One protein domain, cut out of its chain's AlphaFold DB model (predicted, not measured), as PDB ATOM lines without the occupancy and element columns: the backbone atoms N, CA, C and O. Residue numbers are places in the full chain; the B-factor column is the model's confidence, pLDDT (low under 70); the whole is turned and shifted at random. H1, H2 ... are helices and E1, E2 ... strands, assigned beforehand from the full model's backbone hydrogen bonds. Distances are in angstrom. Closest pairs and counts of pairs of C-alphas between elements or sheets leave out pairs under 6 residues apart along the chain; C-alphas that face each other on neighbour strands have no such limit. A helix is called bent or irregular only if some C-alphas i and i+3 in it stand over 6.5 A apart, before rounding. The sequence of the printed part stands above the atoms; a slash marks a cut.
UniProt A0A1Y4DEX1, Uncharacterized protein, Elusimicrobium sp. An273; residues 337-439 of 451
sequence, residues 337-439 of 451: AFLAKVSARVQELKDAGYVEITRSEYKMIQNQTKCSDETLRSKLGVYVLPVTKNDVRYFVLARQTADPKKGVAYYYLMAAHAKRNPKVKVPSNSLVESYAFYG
ATOM      1  N   ALA A 337     282.843 206.511 171.242       82.50
ATOM      2  CA  ALA A 337     283.072 206.681 172.674       82.50
ATOM      3  C   ALA A 337     282.021 207.598 173.324       82.50
ATOM      4  O   ALA A 337     281.549 207.319 174.426       82.50
ATOM      5  N   PHE A 338     281.617 208.674 172.644       85.25
ATOM      6  CA  PHE A 338     280.532 209.531 173.111       85.25
ATOM      7  C   PHE A 338     279.186 208.791 173.112       85.25
ATOM      8  O   PHE A 338     278.477 208.819 174.116       85.25
ATOM      9  N   LEU A 339     278.857 208.064 172.040       85.88
ATOM     10  CA  LEU A 339     277.629 207.263 171.959       85.88
ATOM     11  C   LEU A 339     277.565 206.176 173.042       85.88
ATOM     12  O   LEU A 339     276.491 205.918 173.593       85.88
ATOM     13  N   ALA A 340     278.708 205.591 173.408       89.19
ATOM     14  CA  ALA A 340     278.809 204.654 174.524       89.19
ATOM     15  C   ALA A 340     278.492 205.333 175.868       89.19
ATOM     16  O   ALA A 340     277.712 204.793 176.651       89.19
ATOM     17  N   LYS A 341     279.005 206.550 176.111       89.75
ATOM     18  CA  LYS A 341     278.656 207.343 177.307       89.75
ATOM     19  C   LYS A 341     277.165 207.680 177.360       89.75
ATOM     20  O   LYS A 341     276.549 207.546 178.413       89.75
ATOM     21  N   VAL A 342     276.571 208.076 176.231       91.12
ATOM     22  CA  VAL A 342     275.121 208.330 176.140       91.12
ATOM     23  C   VAL A 342     274.334 207.061 176.465       91.12
ATOM     24  O   VAL A 342     273.390 207.111 177.247       91.12
ATOM     25  N   SER A 343     274.742 205.917 175.916       91.62
ATOM     26  CA  SER A 343     274.102 204.620 176.175       91.62
ATOM     27  C   SER A 343     274.189 204.212 177.647       91.62
ATOM     28  O   SER A 343     273.182 203.802 178.221       91.62
ATOM     29  N   ALA A 344     275.350 204.394 178.282       95.00
ATOM     30  CA  ALA A 344     275.526 204.151 179.712       95.00
ATOM     31  C   ALA A 344     274.605 205.051 180.549       95.00
ATOM     32  O   ALA A 344     273.879 204.562 181.411       95.00
ATOM     33  N   ARG A 345     274.532 206.347 180.218       95.75
ATOM     34  CA  ARG A 345     273.644 207.288 180.910       95.75
ATOM     35  C   ARG A 345     272.166 206.922 180.766       95.75
ATOM     36  O   ARG A 345     271.391 207.081 181.702       95.75
ATOM     37  N   VAL A 346     271.763 206.423 179.600       95.62
ATOM     38  CA  VAL A 346     270.398 205.929 179.364       95.62
ATOM     39  C   VAL A 346     270.108 204.704 180.228       95.62
ATOM     40  O   VAL A 346     269.001 204.586 180.748       95.62
ATOM     41  N   GLN A 347     271.084 203.811 180.405       96.50
ATOM     42  CA  GLN A 347     270.930 202.651 181.279       96.50
ATOM     43  C   GLN A 347     270.809 203.064 182.753       96.50
ATOM     44  O   GLN A 347     269.874 202.629 183.413       96.50
ATOM     45  N   GLU A 348     271.645 203.990 183.233       96.94
ATOM     46  CA  GLU A 348     271.535 204.547 184.592       96.94
ATOM     47  C   GLU A 348     270.149 205.150 184.865       96.94
ATOM     48  O   GLU A 348     269.581 204.970 185.941       96.94
ATOM     49  N   LEU A 349     269.581 205.865 183.885       96.31
ATOM     50  CA  LEU A 349     268.233 206.424 183.994       96.31
ATOM     51  C   LEU A 349     267.179 205.318 184.112       96.31
ATOM     52  O   LEU A 349     266.296 205.409 184.965       96.31
ATOM     53  N   LYS A 350     267.282 204.257 183.303       95.06
ATOM     54  CA  LYS A 350     266.381 203.097 183.390       95.06
ATOM     55  C   LYS A 350     266.476 202.408 184.748       95.06
ATOM     56  O   LYS A 350     265.442 202.135 185.353       95.06
ATOM     57  N   ASP A 351     267.689 202.204 185.256       95.62
ATOM     58  CA  ASP A 351     267.930 201.587 186.564       95.62
ATOM     59  C   ASP A 351     267.398 202.470 187.710       95.62
ATOM     60  O   ASP A 351     266.872 201.975 188.710       95.62
ATOM     61  N   ALA A 352     267.433 203.796 187.533       93.94
ATOM     62  CA  ALA A 352     266.795 204.764 188.424       93.94
ATOM     63  C   ALA A 352     265.255 204.812 188.296       93.94
ATOM     64  O   ALA A 352     264.596 205.510 189.069       93.94
ATOM     65  N   GLY A 353     264.663 204.052 187.369       95.06
ATOM     66  CA  GLY A 353     263.216 203.940 187.179       95.06
ATOM     67  C   GLY A 353     262.618 204.947 186.198       95.06
ATOM     68  O   GLY A 353     261.403 205.155 186.211       95.06
ATOM     69  N   TYR A 354     263.439 205.589 185.368       97.25
ATOM     70  CA  TYR A 354     262.962 206.425 184.274       97.25
ATOM     71  C   TYR A 354     262.600 205.587 183.047       97.25
ATOM     72  O   TYR A 354     263.285 204.627 182.692       97.25
ATOM     73  N   VAL A 355     261.554 206.008 182.347       96.44
ATOM     74  CA  VAL A 355     261.177 205.482 181.034       96.44
ATOM     75  C   VAL A 355     261.361 206.561 179.983       96.44
ATOM     76  O   VAL A 355     261.081 207.736 180.220       96.44
ATOM     77  N   GLU A 356     261.870 206.161 178.828       97.50
ATOM     78  CA  GLU A 356     262.070 207.065 177.704       97.50
ATOM     79  C   GLU A 356     260.750 207.358 177.001       97.50
ATOM     80  O   GLU A 356     259.937 206.455 176.795       97.50
ATOM     81  N   ILE A 357     260.557 208.616 176.620       97.00
ATOM     82  CA  ILE A 357     259.370 209.090 175.919       97.00
ATOM     83  C   ILE A 357     259.754 209.852 174.657       97.00
ATOM     84  O   ILE A 357     260.846 210.410 174.513       97.00
ATOM     85  N   THR A 358     258.812 209.907 173.731       96.50
ATOM     86  CA  THR A 358     258.964 210.656 172.488       96.50
ATOM     87  C   THR A 358     258.844 212.164 172.719       96.50
ATOM     88  O   THR A 358     258.208 212.639 173.663       96.50
ATOM     89  N   ARG A 359     259.392 212.961 171.792       94.94
ATOM     90  CA  ARG A 359     259.234 214.426 171.806       94.94
ATOM     91  C   ARG A 359     257.761 214.861 171.768       94.94
ATOM     92  O   ARG A 359     257.416 215.901 172.322       94.94
ATOM     93  N   SER A 360     256.895 214.102 171.094       95.69
ATOM     94  CA  SER A 360     255.457 214.389 171.027       95.69
ATOM     95  C   SER A 360     254.758 214.116 172.358       95.69
ATOM     96  O   SER A 360     253.926 214.919 172.769       95.69
ATOM     97  N   GLU A 361     255.123 213.043 173.063       97.12
ATOM     98  CA  GLU A 361     254.639 212.768 174.421       97.12
ATOM     99  C   GLU A 361     255.118 213.821 175.414       97.12
ATOM    100  O   GLU A 361     254.325 214.302 176.217       97.12
ATOM    101  N   TYR A 362     256.374 214.257 175.302       96.75
ATOM    102  CA  TYR A 362     256.904 215.334 176.132       96.75
ATOM    103  C   TYR A 362     256.109 216.642 175.952       96.75
ATOM    104  O   TYR A 362     255.637 217.224 176.929       96.75
ATOM    105  N   LYS A 363     255.855 217.054 174.700       96.31
ATOM    106  CA  LYS A 363     254.996 218.215 174.396       96.31
ATOM    107  C   LYS A 363     253.557 218.037 174.883       96.31
ATOM    108  O   LYS A 363     252.916 218.994 175.303       96.31
ATOM    109  N   MET A 364     253.028 216.820 174.814       96.19
ATOM    110  CA  MET A 364     251.693 216.514 175.321       96.19
ATOM    111  C   MET A 364     251.619 216.697 176.843       96.19
ATOM    112  O   MET A 364     250.665 217.311 177.317       96.19
ATOM    113  N   ILE A 365     252.641 216.260 177.585       96.12
ATOM    114  CA  ILE A 365     252.745 216.479 179.035       96.12
ATOM    115  C   ILE A 365     252.828 217.978 179.347       96.12
ATOM    116  O   ILE A 365     252.098 218.447 180.220       96.12
ATOM    117  N   GLN A 366     253.641 218.745 178.610       95.06
ATOM    118  CA  GLN A 366     253.691 220.212 178.733       95.06
ATOM    119  C   GLN A 366     252.296 220.833 178.587       95.06
ATOM    120  O   GLN A 366     251.856 221.585 179.452       95.06
ATOM    121  N   ASN A 367     251.555 220.449 177.547       93.56
ATOM    122  CA  ASN A 367     250.228 221.001 177.279       93.56
ATOM    123  C   ASN A 367     249.179 220.609 178.334       93.56
ATOM    124  O   ASN A 367     248.321 221.420 178.664       93.56
ATOM    125  N   GLN A 368     249.215 219.375 178.851       91.94
ATOM    126  CA  GLN A 368     248.231 218.899 179.834       91.94
ATOM    127  C   GLN A 368     248.493 219.430 181.243       91.94
ATOM    128  O   GLN A 368     247.550 219.682 181.989       91.94
ATOM    129  N   THR A 369     249.762 219.604 181.606       92.75
ATOM    130  CA  THR A 369     250.152 220.122 182.924       92.75
ATOM    131  C   THR A 369     250.192 221.649 182.970       92.75
ATOM    132  O   THR A 369     250.114 222.214 184.059       92.75
ATOM    133  N   LYS A 370     250.306 222.303 181.803       92.94
ATOM    134  CA  LYS A 370     250.644 223.725 181.624       92.94
ATOM    135  C   LYS A 370     251.995 224.135 182.231       92.94
ATOM    136  O   LYS A 370     252.261 225.319 182.392       92.94
ATOM    137  N   CYS A 371     252.858 223.182 182.575       94.88
ATOM    138  CA  CYS A 371     254.132 223.473 183.225       94.88
ATOM    139  C   CYS A 371     255.227 223.868 182.225       94.88
ATOM    140  O   CYS A 371     255.298 223.334 181.113       94.88
ATOM    141  N   SER A 372     256.133 224.753 182.653       94.94
ATOM    142  CA  SER A 372     257.336 225.118 181.889       94.94
ATOM    143  C   SER A 372     258.332 223.945 181.778       94.94
ATOM    144  O   SER A 372     258.285 222.997 182.567       94.94
ATOM    145  N   ASP A 373     259.267 223.999 180.809       93.81
ATOM    146  CA  ASP A 373     260.360 223.003 180.687       93.81
ATOM    147  C   ASP A 373     261.159 222.890 181.993       93.81
ATOM    148  O   ASP A 373     261.461 221.790 182.461       93.81
ATOM    149  N   GLU A 374     261.434 224.033 182.619       94.81
ATOM    150  CA  GLU A 374     262.160 224.114 183.879       94.81
ATOM    151  C   GLU A 374     261.399 223.438 185.022       94.81
ATOM    152  O   GLU A 374     261.978 222.611 185.733       94.81
ATOM    153  N   THR A 375     260.100 223.713 185.178       95.62
ATOM    154  CA  THR A 375     259.265 223.087 186.215       95.62
ATOM    155  C   THR A 375     259.167 221.578 186.013       95.62
ATOM    156  O   THR A 375     259.295 220.808 186.970       95.62
ATOM    157  N   LEU A 376     258.998 221.128 184.767       95.81
ATOM    158  CA  LEU A 376     258.948 219.703 184.446       95.81
ATOM    159  C   LEU A 376     260.235 218.982 184.859       95.81
ATOM    160  O   LEU A 376     260.180 217.917 185.482       95.81
ATOM    161  N   ARG A 377     261.387 219.581 184.553       94.50
ATOM    162  CA  ARG A 377     262.705 218.997 184.826       94.50
ATOM    163  C   ARG A 377     263.087 219.042 186.300       94.50
ATOM    164  O   ARG A 377     263.586 218.063 186.848       94.50
ATOM    165  N   SER A 378     262.848 220.172 186.957       92.94
ATOM    166  CA  SER A 378     263.259 220.384 188.348       92.94
ATOM    167  C   SER A 378     262.291 219.743 189.348       92.94
ATOM    168  O   SER A 378     262.725 219.110 190.316       92.94
ATOM    169  N   LYS A 379     260.976 219.829 189.107       93.62
ATOM    170  CA  LYS A 379     259.947 219.446 190.087       93.62
ATOM    171  C   LYS A 379     259.177 218.175 189.714       93.62
ATOM    172  O   LYS A 379     258.872 217.407 190.620       93.62
ATOM    173  N   LEU A 380     258.935 217.888 188.430       94.31
ATOM    174  CA  LEU A 380     257.947 216.869 188.016       94.31
ATOM    175  C   LEU A 380     258.518 215.571 187.427       94.31
ATOM    176  O   LEU A 380     257.828 214.854 186.704       94.31
ATOM    177  N   GLY A 381     259.771 215.249 187.757       92.06
ATOM    178  CA  GLY A 381     260.361 213.946 187.433       92.06
ATOM    179  C   GLY A 381     260.616 213.732 185.941       92.06
ATOM    180  O   GLY A 381     260.637 212.592 185.484       92.06
ATOM    181  N   VAL A 382     260.812 214.813 185.181       96.81
ATOM    182  CA  VAL A 382     261.274 214.744 183.792       96.81
ATOM    183  C   VAL A 382     262.794 214.866 183.753       96.81
ATOM    184  O   VAL A 382     263.373 215.760 184.363       96.81
ATOM    185  N   TYR A 383     263.452 214.012 182.976       96.62
ATOM    186  CA  TYR A 383     264.863 214.165 182.643       96.62
ATOM    187  C   TYR A 383     265.032 214.392 181.140       96.62
ATOM    188  O   TYR A 383     264.420 213.710 180.319       96.62
ATOM    189  N   VAL A 384     265.883 215.350 180.776       95.44
ATOM    190  CA  VAL A 384     266.190 215.693 179.384       95.44
ATOM    191  C   VAL A 384     267.677 215.453 179.156       95.44
ATOM    192  O   VAL A 384     268.516 216.089 179.793       95.44
ATOM    193  N   LEU A 385     267.998 214.511 178.270       93.44
ATOM    194  CA  LEU A 385     269.364 214.138 177.918       93.44
ATOM    195  C   LEU A 385     269.726 214.744 176.553       93.44
ATOM    196  O   LEU A 385     269.262 214.234 175.528       93.44
ATOM    197  N   PRO A 386     270.546 215.809 176.504       88.94
ATOM    198  CA  PRO A 386     271.069 216.312 175.240       88.94
ATOM    199  C   PRO A 386     272.079 215.310 174.662       88.94
ATOM    200  O   PRO A 386     273.052 214.955 175.327       88.94
ATOM    201  N   VAL A 387     271.844 214.845 173.433       84.19
ATOM    202  CA  VAL A 387     272.733 213.917 172.709       84.19
ATOM    203  C   VAL A 387     273.572 214.686 171.693       84.19
ATOM    204  O   VAL A 387     274.787 214.534 171.647       84.19
ATOM    205  N   THR A 388     272.951 215.567 170.912       75.75
ATOM    206  CA  THR A 388     273.639 216.541 170.052       75.75
ATOM    207  C   THR A 388     272.910 217.886 170.120       75.75
ATOM    208  O   THR A 388     271.879 218.002 170.779       75.75
ATOM    209  N   LYS A 389     273.390 218.911 169.403       71.50
ATOM    210  CA  LYS A 389     272.689 220.206 169.299       71.50
ATOM    211  C   LYS A 389     271.234 220.065 168.815       71.50
ATOM    212  O   LYS A 389     270.390 220.863 169.209       71.50
ATOM    213  N   ASN A 390     270.947 219.056 167.987       76.56
ATOM    214  CA  ASN A 390     269.632 218.844 167.375       76.56
ATOM    215  C   ASN A 390     268.930 217.562 167.852       76.56
ATOM    216  O   ASN A 390     267.795 217.316 167.449       76.56
ATOM    217  N   ASP A 391     269.585 216.754 168.689       83.19
ATOM    218  CA  ASP A 391     269.063 215.475 169.164       83.19
ATOM    219  C   ASP A 391     269.012 215.448 170.692       83.19
ATOM    220  O   ASP A 391     270.019 215.649 171.377       83.19
ATOM    221  N   VAL A 392     267.814 215.223 171.221       91.31
ATOM    222  CA  VAL A 392     267.500 215.292 172.647       91.31
ATOM    223  C   VAL A 392     266.558 214.148 172.986       91.31
ATOM    224  O   VAL A 392     265.523 213.976 172.337       91.31
ATOM    225  N   ARG A 393     266.891 213.399 174.040       95.12
ATOM    226  CA  ARG A 393     266.085 212.286 174.551       95.12
ATOM    227  C   ARG A 393     265.366 212.705 175.827       95.12
ATOM    228  O   ARG A 393     265.956 213.363 176.685       95.12
ATOM    229  N   TYR A 394     264.103 212.318 175.952       97.19
ATOM    230  CA  TYR A 394     263.228 212.721 177.050       97.19
ATOM    231  C   TYR A 394     262.868 211.501 177.882       97.19
ATOM    232  O   TYR A 394     262.618 210.427 177.343       97.19
ATOM    233  N   PHE A 395     262.818 211.674 179.194       98.00
ATOM    234  CA  PHE A 395     262.521 210.604 180.129       98.00
ATOM    235  C   PHE A 395     261.575 211.099 181.211       98.00
ATOM    236  O   PHE A 395     261.654 212.256 181.624       98.00
ATOM    237  N   VAL A 396     260.718 210.213 181.707       97.12
ATOM    238  CA  VAL A 396     259.855 210.477 182.865       97.12
ATOM    239  C   VAL A 396     260.050 209.397 183.913       97.12
ATOM    240  O   VAL A 396     260.268 208.232 183.577       97.12
ATOM    241  N   LEU A 397     259.992 209.774 185.183       96.31
ATOM    242  CA  LEU A 397     260.150 208.835 186.281       96.31
ATOM    243  C   LEU A 397     258.883 207.980 186.435       96.31
ATOM    244  O   LEU A 397     257.838 208.479 186.847       96.31
ATOM    245  N   ALA A 398     258.976 206.690 186.106       92.62
ATOM    246  CA  ALA A 398     257.870 205.739 186.227       92.62
ATOM    247  C   ALA A 398     257.777 205.104 187.617       92.62
ATOM    248  O   ALA A 398     256.710 204.668 188.054       92.62
ATOM    249  N   ARG A 399     258.908 205.033 188.321       86.56
ATOM    250  CA  ARG A 399     258.973 204.496 189.678       86.56
ATOM    251  C   ARG A 399     258.222 205.411 190.646       86.56
ATOM    252  O   ARG A 399     258.476 206.610 190.690       86.56
ATOM    253  N   GLN A 400     257.351 204.829 191.467       80.94
ATOM    254  CA  GLN A 400     256.707 205.561 192.556       80.94
ATOM    255  C   GLN A 400     257.748 206.022 193.584       80.94
ATOM    256  O   GLN A 400     258.592 205.243 194.034       80.94
ATOM    257  N   THR A 401     257.674 207.297 193.950       82.38
ATOM    258  CA  THR A 401     258.547 207.952 194.928       82.38
ATOM    259  C   THR A 401     257.736 208.488 196.098       82.38
ATOM    260  O   THR A 401     256.538 208.718 195.968       82.38
ATOM    261  N   ALA A 402     258.401 208.738 197.231       86.56
ATOM    262  CA  ALA A 402     257.775 209.396 198.380       86.56
ATOM    263  C   ALA A 402     257.276 210.817 198.047       86.56
ATOM    264  O   ALA A 402     256.291 211.269 198.618       86.56
ATOM    265  N   ASP A 403     257.934 211.503 197.105       90.56
ATOM    266  CA  ASP A 403     257.460 212.771 196.554       90.56
ATOM    267  C   ASP A 403     256.466 212.511 195.403       90.56
ATOM    268  O   ASP A 403     256.895 212.049 194.336       90.56
ATOM    269  N   PRO A 404     255.161 212.806 195.565       89.50
ATOM    270  CA  PRO A 404     254.167 212.579 194.518       89.50
ATOM    271  C   PRO A 404     254.385 213.468 193.285       89.50
ATOM    272  O   PRO A 404     253.955 213.092 192.189       89.50
ATOM    273  N   LYS A 405     255.103 214.600 193.418       93.38
ATOM    274  CA  LYS A 405     255.397 215.532 192.314       93.38
ATOM    275  C   LYS A 405     256.190 214.844 191.206       93.38
ATOM    276  O   LYS A 405     255.913 215.042 190.025       93.38
ATOM    277  N   LYS A 406     257.128 213.961 191.562       92.94
ATOM    278  CA  LYS A 406     257.989 213.266 190.590       92.94
ATOM    279  C   LYS A 406     257.241 212.248 189.725       92.94
ATOM    280  O   LYS A 406     257.698 211.952 188.628       92.94
ATOM    281  N   GLY A 407     256.090 211.752 190.178       92.88
ATOM    282  CA  GLY A 407     255.248 210.826 189.415       92.88
ATOM    283  C   GLY A 407     254.233 211.505 188.488       92.88
ATOM    284  O   GLY A 407     253.525 210.810 187.760       92.88
ATOM    285  N   VAL A 408     254.127 212.840 188.508       94.81
ATOM    286  CA  VAL A 408     253.087 213.581 187.771       94.81
ATOM    287  C   VAL A 408     253.232 213.394 186.264       94.81
ATOM    288  O   VAL A 408     252.260 213.056 185.588       94.81
ATOM    289  N   ALA A 409     254.441 213.553 185.717       95.50
ATOM    290  CA  ALA A 409     254.665 213.408 184.279       95.50
ATOM    291  C   ALA A 409     254.305 211.996 183.778       95.50
ATOM    292  O   ALA A 409     253.690 211.843 182.721       95.50
ATOM    293  N   TYR A 410     254.631 210.965 184.564       96.00
ATOM    294  CA  TYR A 410     254.296 209.582 184.235       96.00
ATOM    295  C   TYR A 410     252.793 209.292 184.349       96.00
ATOM    296  O   TYR A 410     252.250 208.590 183.498       96.00
ATOM    297  N   TYR A 411     252.093 209.884 185.324       95.12
ATOM    298  CA  TYR A 411     250.632 209.804 185.413       95.12
ATOM    299  C   TYR A 411     249.966 210.281 184.114       95.12
ATOM    300  O   TYR A 411     249.186 209.543 183.511       95.12
ATOM    301  N   TYR A 412     250.314 211.485 183.638       94.94
ATOM    302  CA  TYR A 412     249.725 212.051 182.417       94.94
ATOM    303  C   TYR A 412     250.085 211.253 181.162       94.94
ATOM    304  O   TYR A 412     249.229 211.053 180.296       94.94
ATOM    305  N   LEU A 413     251.314 210.728 181.086       96.06
ATOM    306  CA  LEU A 413     251.713 209.809 180.020       96.06
ATOM    307  C   LEU A 413     250.787 208.586 179.966       96.06
ATOM    308  O   LEU A 413     250.189 208.298 178.926       96.06
ATOM    309  N   MET A 414     250.628 207.896 181.096       95.94
ATOM    310  CA  MET A 414     249.829 206.674 181.179       95.94
ATOM    311  C   MET A 414     248.337 206.950 180.975       95.94
ATOM    312  O   MET A 414     247.660 206.177 180.296       95.94
ATOM    313  N   ALA A 415     247.823 208.080 181.469       94.19
ATOM    314  CA  ALA A 415     246.451 208.520 181.222       94.19
ATOM    315  C   ALA A 415     246.189 208.775 179.726       94.19
ATOM    316  O   ALA A 415     245.147 208.384 179.195       94.19
ATOM    317  N   ALA A 416     247.141 209.384 179.013       94.06
ATOM    318  CA  ALA A 416     247.042 209.577 177.569       94.06
ATOM    319  C   ALA A 416     247.087 208.247 176.798       94.06
ATOM    320  O   ALA A 416     246.357 208.079 175.818       94.06
ATOM    321  N   HIS A 417     247.906 207.288 177.241       94.88
ATOM    322  CA  HIS A 417     247.955 205.941 176.662       94.88
ATOM    323  C   HIS A 417     246.654 205.163 176.902       94.88
ATOM    324  O   HIS A 417     246.145 204.544 175.968       94.88
ATOM    325  N   ALA A 418     246.062 205.260 178.096       94.81
ATOM    326  CA  ALA A 418     244.798 204.606 178.442       94.81
ATOM    327  C   ALA A 418     243.617 205.070 177.574       94.81
ATOM    328  O   ALA A 418     242.766 204.260 177.209       94.81
ATOM    329  N   LYS A 419     243.607 206.342 177.141       92.44
ATOM    330  CA  LYS A 419     242.613 206.855 176.174       92.44
ATOM    331  C   LYS A 419     242.664 206.138 174.821       92.44
ATOM    332  O   LYS A 419     241.656 206.081 174.128       92.44
ATOM    333  N   ARG A 420     243.834 205.626 174.425       92.31
ATOM    334  CA  ARG A 420     244.039 204.911 173.151       92.31
ATOM    335  C   ARG A 420     243.927 203.398 173.314       92.31
ATOM    336  O   ARG A 420     243.535 202.712 172.379       92.31
ATOM    337  N   ASN A 421     244.289 202.883 174.485       93.19
ATOM    338  CA  ASN A 421     244.245 201.467 174.810       93.19
ATOM    339  C   ASN A 421     243.704 201.269 176.237       93.19
ATOM    340  O   ASN A 421     244.474 201.384 177.194       93.19
ATOM    341  N   PRO A 422     242.422 200.888 176.391       91.31
ATOM    342  CA  PRO A 422     241.791 200.704 177.700       91.31
ATOM    343  C   PRO A 422     242.451 199.653 178.609       91.31
ATOM    344  O   PRO A 422     242.152 199.601 179.797       91.31
ATOM    345  N   LYS A 423     243.346 198.802 178.083       93.44
ATOM    346  CA  LYS A 423     244.098 197.816 178.883       93.44
ATOM    347  C   LYS A 423     245.264 198.434 179.667       93.44
ATOM    348  O   LYS A 423     245.824 197.769 180.538       93.44
ATOM    349  N   VAL A 424     245.664 199.666 179.349       93.25
ATOM    350  CA  VAL A 424     246.751 200.372 180.037       93.25
ATOM    351  C   VAL A 424     246.269 200.828 181.414       93.25
ATOM    352  O   VAL A 424     245.289 201.560 181.525       93.25
ATOM    353  N   LYS A 425     246.974 200.412 182.470       92.94
ATOM    354  CA  LYS A 425     246.689 200.847 183.842       92.94
ATOM    355  C   LYS A 425     247.355 202.193 184.112       92.94
ATOM    356  O   LYS A 425     248.563 202.328 183.924       92.94
ATOM    357  N   VAL A 426     246.574 203.162 184.582       92.69
ATOM    358  CA  VAL A 426     247.086 204.456 185.051       92.69
ATOM    359  C   VAL A 426     247.469 204.304 186.528       92.69
ATOM    360  O   VAL A 426     246.628 203.853 187.309       92.69
ATOM    361  N   PRO A 427     248.717 204.605 186.928       91.75
ATOM    362  CA  PRO A 427     249.102 204.582 188.336       91.75
ATOM    363  C   PRO A 427     248.367 205.688 189.098       91.75
ATOM    364  O   PRO A 427     248.089 206.739 188.525       91.75
ATOM    365  N   SER A 428     248.087 205.485 190.385       90.38
ATOM    366  CA  SER A 428     247.553 206.566 191.217       90.38
ATOM    367  C   SER A 428     248.605 207.652 191.452       90.38
ATOM    368  O   SER A 428     249.808 207.374 191.533       90.38
ATOM    369  N   ASN A 429     248.155 208.898 191.564       93.44
ATOM    370  CA  ASN A 429     248.995 210.025 191.961       93.44
ATOM    371  C   ASN A 429     248.177 210.987 192.827       93.44
ATOM    372  O   ASN A 429     247.312 211.699 192.321       93.44
ATOM    373  N   SER A 430     248.482 211.023 194.126       91.06
ATOM    374  CA  SER A 430     247.702 211.776 195.115       91.06
ATOM    375  C   SER A 430     247.627 213.274 194.822       91.06
ATOM    376  O   SER A 430     246.592 213.884 195.082       91.06
ATOM    377  N   LEU A 431     248.683 213.868 194.256       92.00
ATOM    378  CA  LEU A 431     248.701 215.285 193.897       92.00
ATOM    379  C   LEU A 431     247.737 215.564 192.742       92.00
ATOM    380  O   LEU A 431     246.884 216.441 192.846       92.00
ATOM    381  N   VAL A 432     247.841 214.784 191.662       92.69
ATOM    382  CA  VAL A 432     246.987 214.961 190.477       92.69
ATOM    383  C   VAL A 432     245.522 214.681 190.810       92.69
ATOM    384  O   VAL A 432     244.649 215.440 190.402       92.69
ATOM    385  N   GLU A 433     245.251 213.628 191.580       93.00
ATOM    386  CA  GLU A 433     243.897 213.262 192.008       93.00
ATOM    387  C   GLU A 433     243.274 214.336 192.908       93.00
ATOM    388  O   GLU A 433     242.116 214.704 192.706       93.00
ATOM    389  N   SER A 434     244.049 214.902 193.841       92.31
ATOM    390  CA  SER A 434     243.582 216.004 194.692       92.31
ATOM    391  C   SER A 434     243.293 217.259 193.874       92.31
ATOM    392  O   SER A 434     242.253 217.887 194.051       92.31
ATOM    393  N   TYR A 435     244.176 217.622 192.940       92.19
ATOM    394  CA  TYR A 435     243.981 218.815 192.112       92.19
ATOM    395  C   TYR A 435     242.764 218.660 191.207       92.19
ATOM    396  O   TYR A 435     241.946 219.572 191.124       92.19
ATOM    397  N   ALA A 436     242.584 217.481 190.608       89.25
ATOM    398  CA  ALA A 436     241.402 217.171 189.818       89.25
ATOM    399  C   ALA A 436     240.110 217.254 190.649       89.25
ATOM    400  O   ALA A 436     239.117 217.787 190.158       89.25
ATOM    401  N   PHE A 437     240.123 216.785 191.904       91.31
ATOM    402  CA  PHE A 437     238.971 216.870 192.808       91.31
ATOM    403  C   PHE A 437     238.545 218.321 193.087       91.31
ATOM    404  O   PHE A 437     237.350 218.610 193.115       91.31
ATOM    405  N   TYR A 438     239.504 219.240 193.229       90.00
ATOM    406  CA  TYR A 438     239.241 220.668 193.460       90.00
ATOM    407  C   TYR A 438     239.157 221.517 192.178       90.00
ATOM    408  O   TYR A 438     238.947 222.723 192.260       90.00
ATOM    409  N   GLY A 439     239.304 220.915 190.992       86.75
ATOM    410  CA  GLY A 439     239.266 221.630 189.711       86.75
ATOM    411  C   GLY A 439     240.515 222.468 189.397       86.75
ATOM    412  O   GLY A 439     240.443 223.368 188.561       86.75
TER     413      GLY A 439
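What this domain is: This is residues 337 to 439 of the 451 residues of an uncharacterized protein of Elusimicrobium sp. An273 (UniProt A0A1Y4DEX1). A small antiparallel sheet of three strands forms the core, with H1 along one face, H2 and H4 over the other, and H3 grazing it. H1 and H5 make the length at opposite ends; residues 433 to 439 stick out. The 103 printed residues include five named helices and three named strands, in the order H1 E1 H2 H3 E2 E3 H4 H5; the sheet order is E1 E3 E2 and the class is mixed. The whole is compact, with a radius of gyration of the C-alphas of 14.2 A, yet elongated, spanning 49 by 29 by 26 A.

How they stand to each other: H1, residues 337 to 351, is on the sheet of E1, residues 354 to 357, E3, residues 392 to 397, and E2, residues 382 to 386, at a height over the sheet of 10.1 A. Across the antiparallel neighbours E1 and E3, N 355 and O 396 are within hydrogen-bond range at 2.8 A, and across the hairpin E2 and E3, N 383 and O 395 are within hydrogen-bond range at 2.9 A. H2, residues 359 to 369, and H3, residues 373 to 378, lie between E1 and E2 in a split strand-helix-strand unit, two same-way strands with E3 between them and a right-handed crossover. H4, residues 404 to 420, is on the same face as H2, opposite H1; its residues 409 to 413 alone touch H2, closest C-alphas Ile 365 and Tyr 412, 6.3 A. Residues 404 to 408 of H4 alone touch H5, residues 430 to 438, closest C-alphas Pro 404 and Leu 431, 6.1 A. Every O i to N i+4 pair is within hydrogen-bond range in H1, H2, H3 and H5, and 9 of 13 in H4.

Where its parts are: H1 begins at C-alpha 337 (283.072, 206.681, 172.674) and is 21.2 A long. H4 is 24.9 A long, irregular, with C-alphas 406 and 409 7.1 A apart, and has a kink of 31 degrees near residue 411. H5 ends at C-alpha 438 (239.241, 220.668, 193.460).

The domain as a whole: The farthest C-alphas, Ala 337 and Tyr 438, are 50.5 A apart. The printed part has no cut, no link is long, and no printed residue is under 70 in pLDDT.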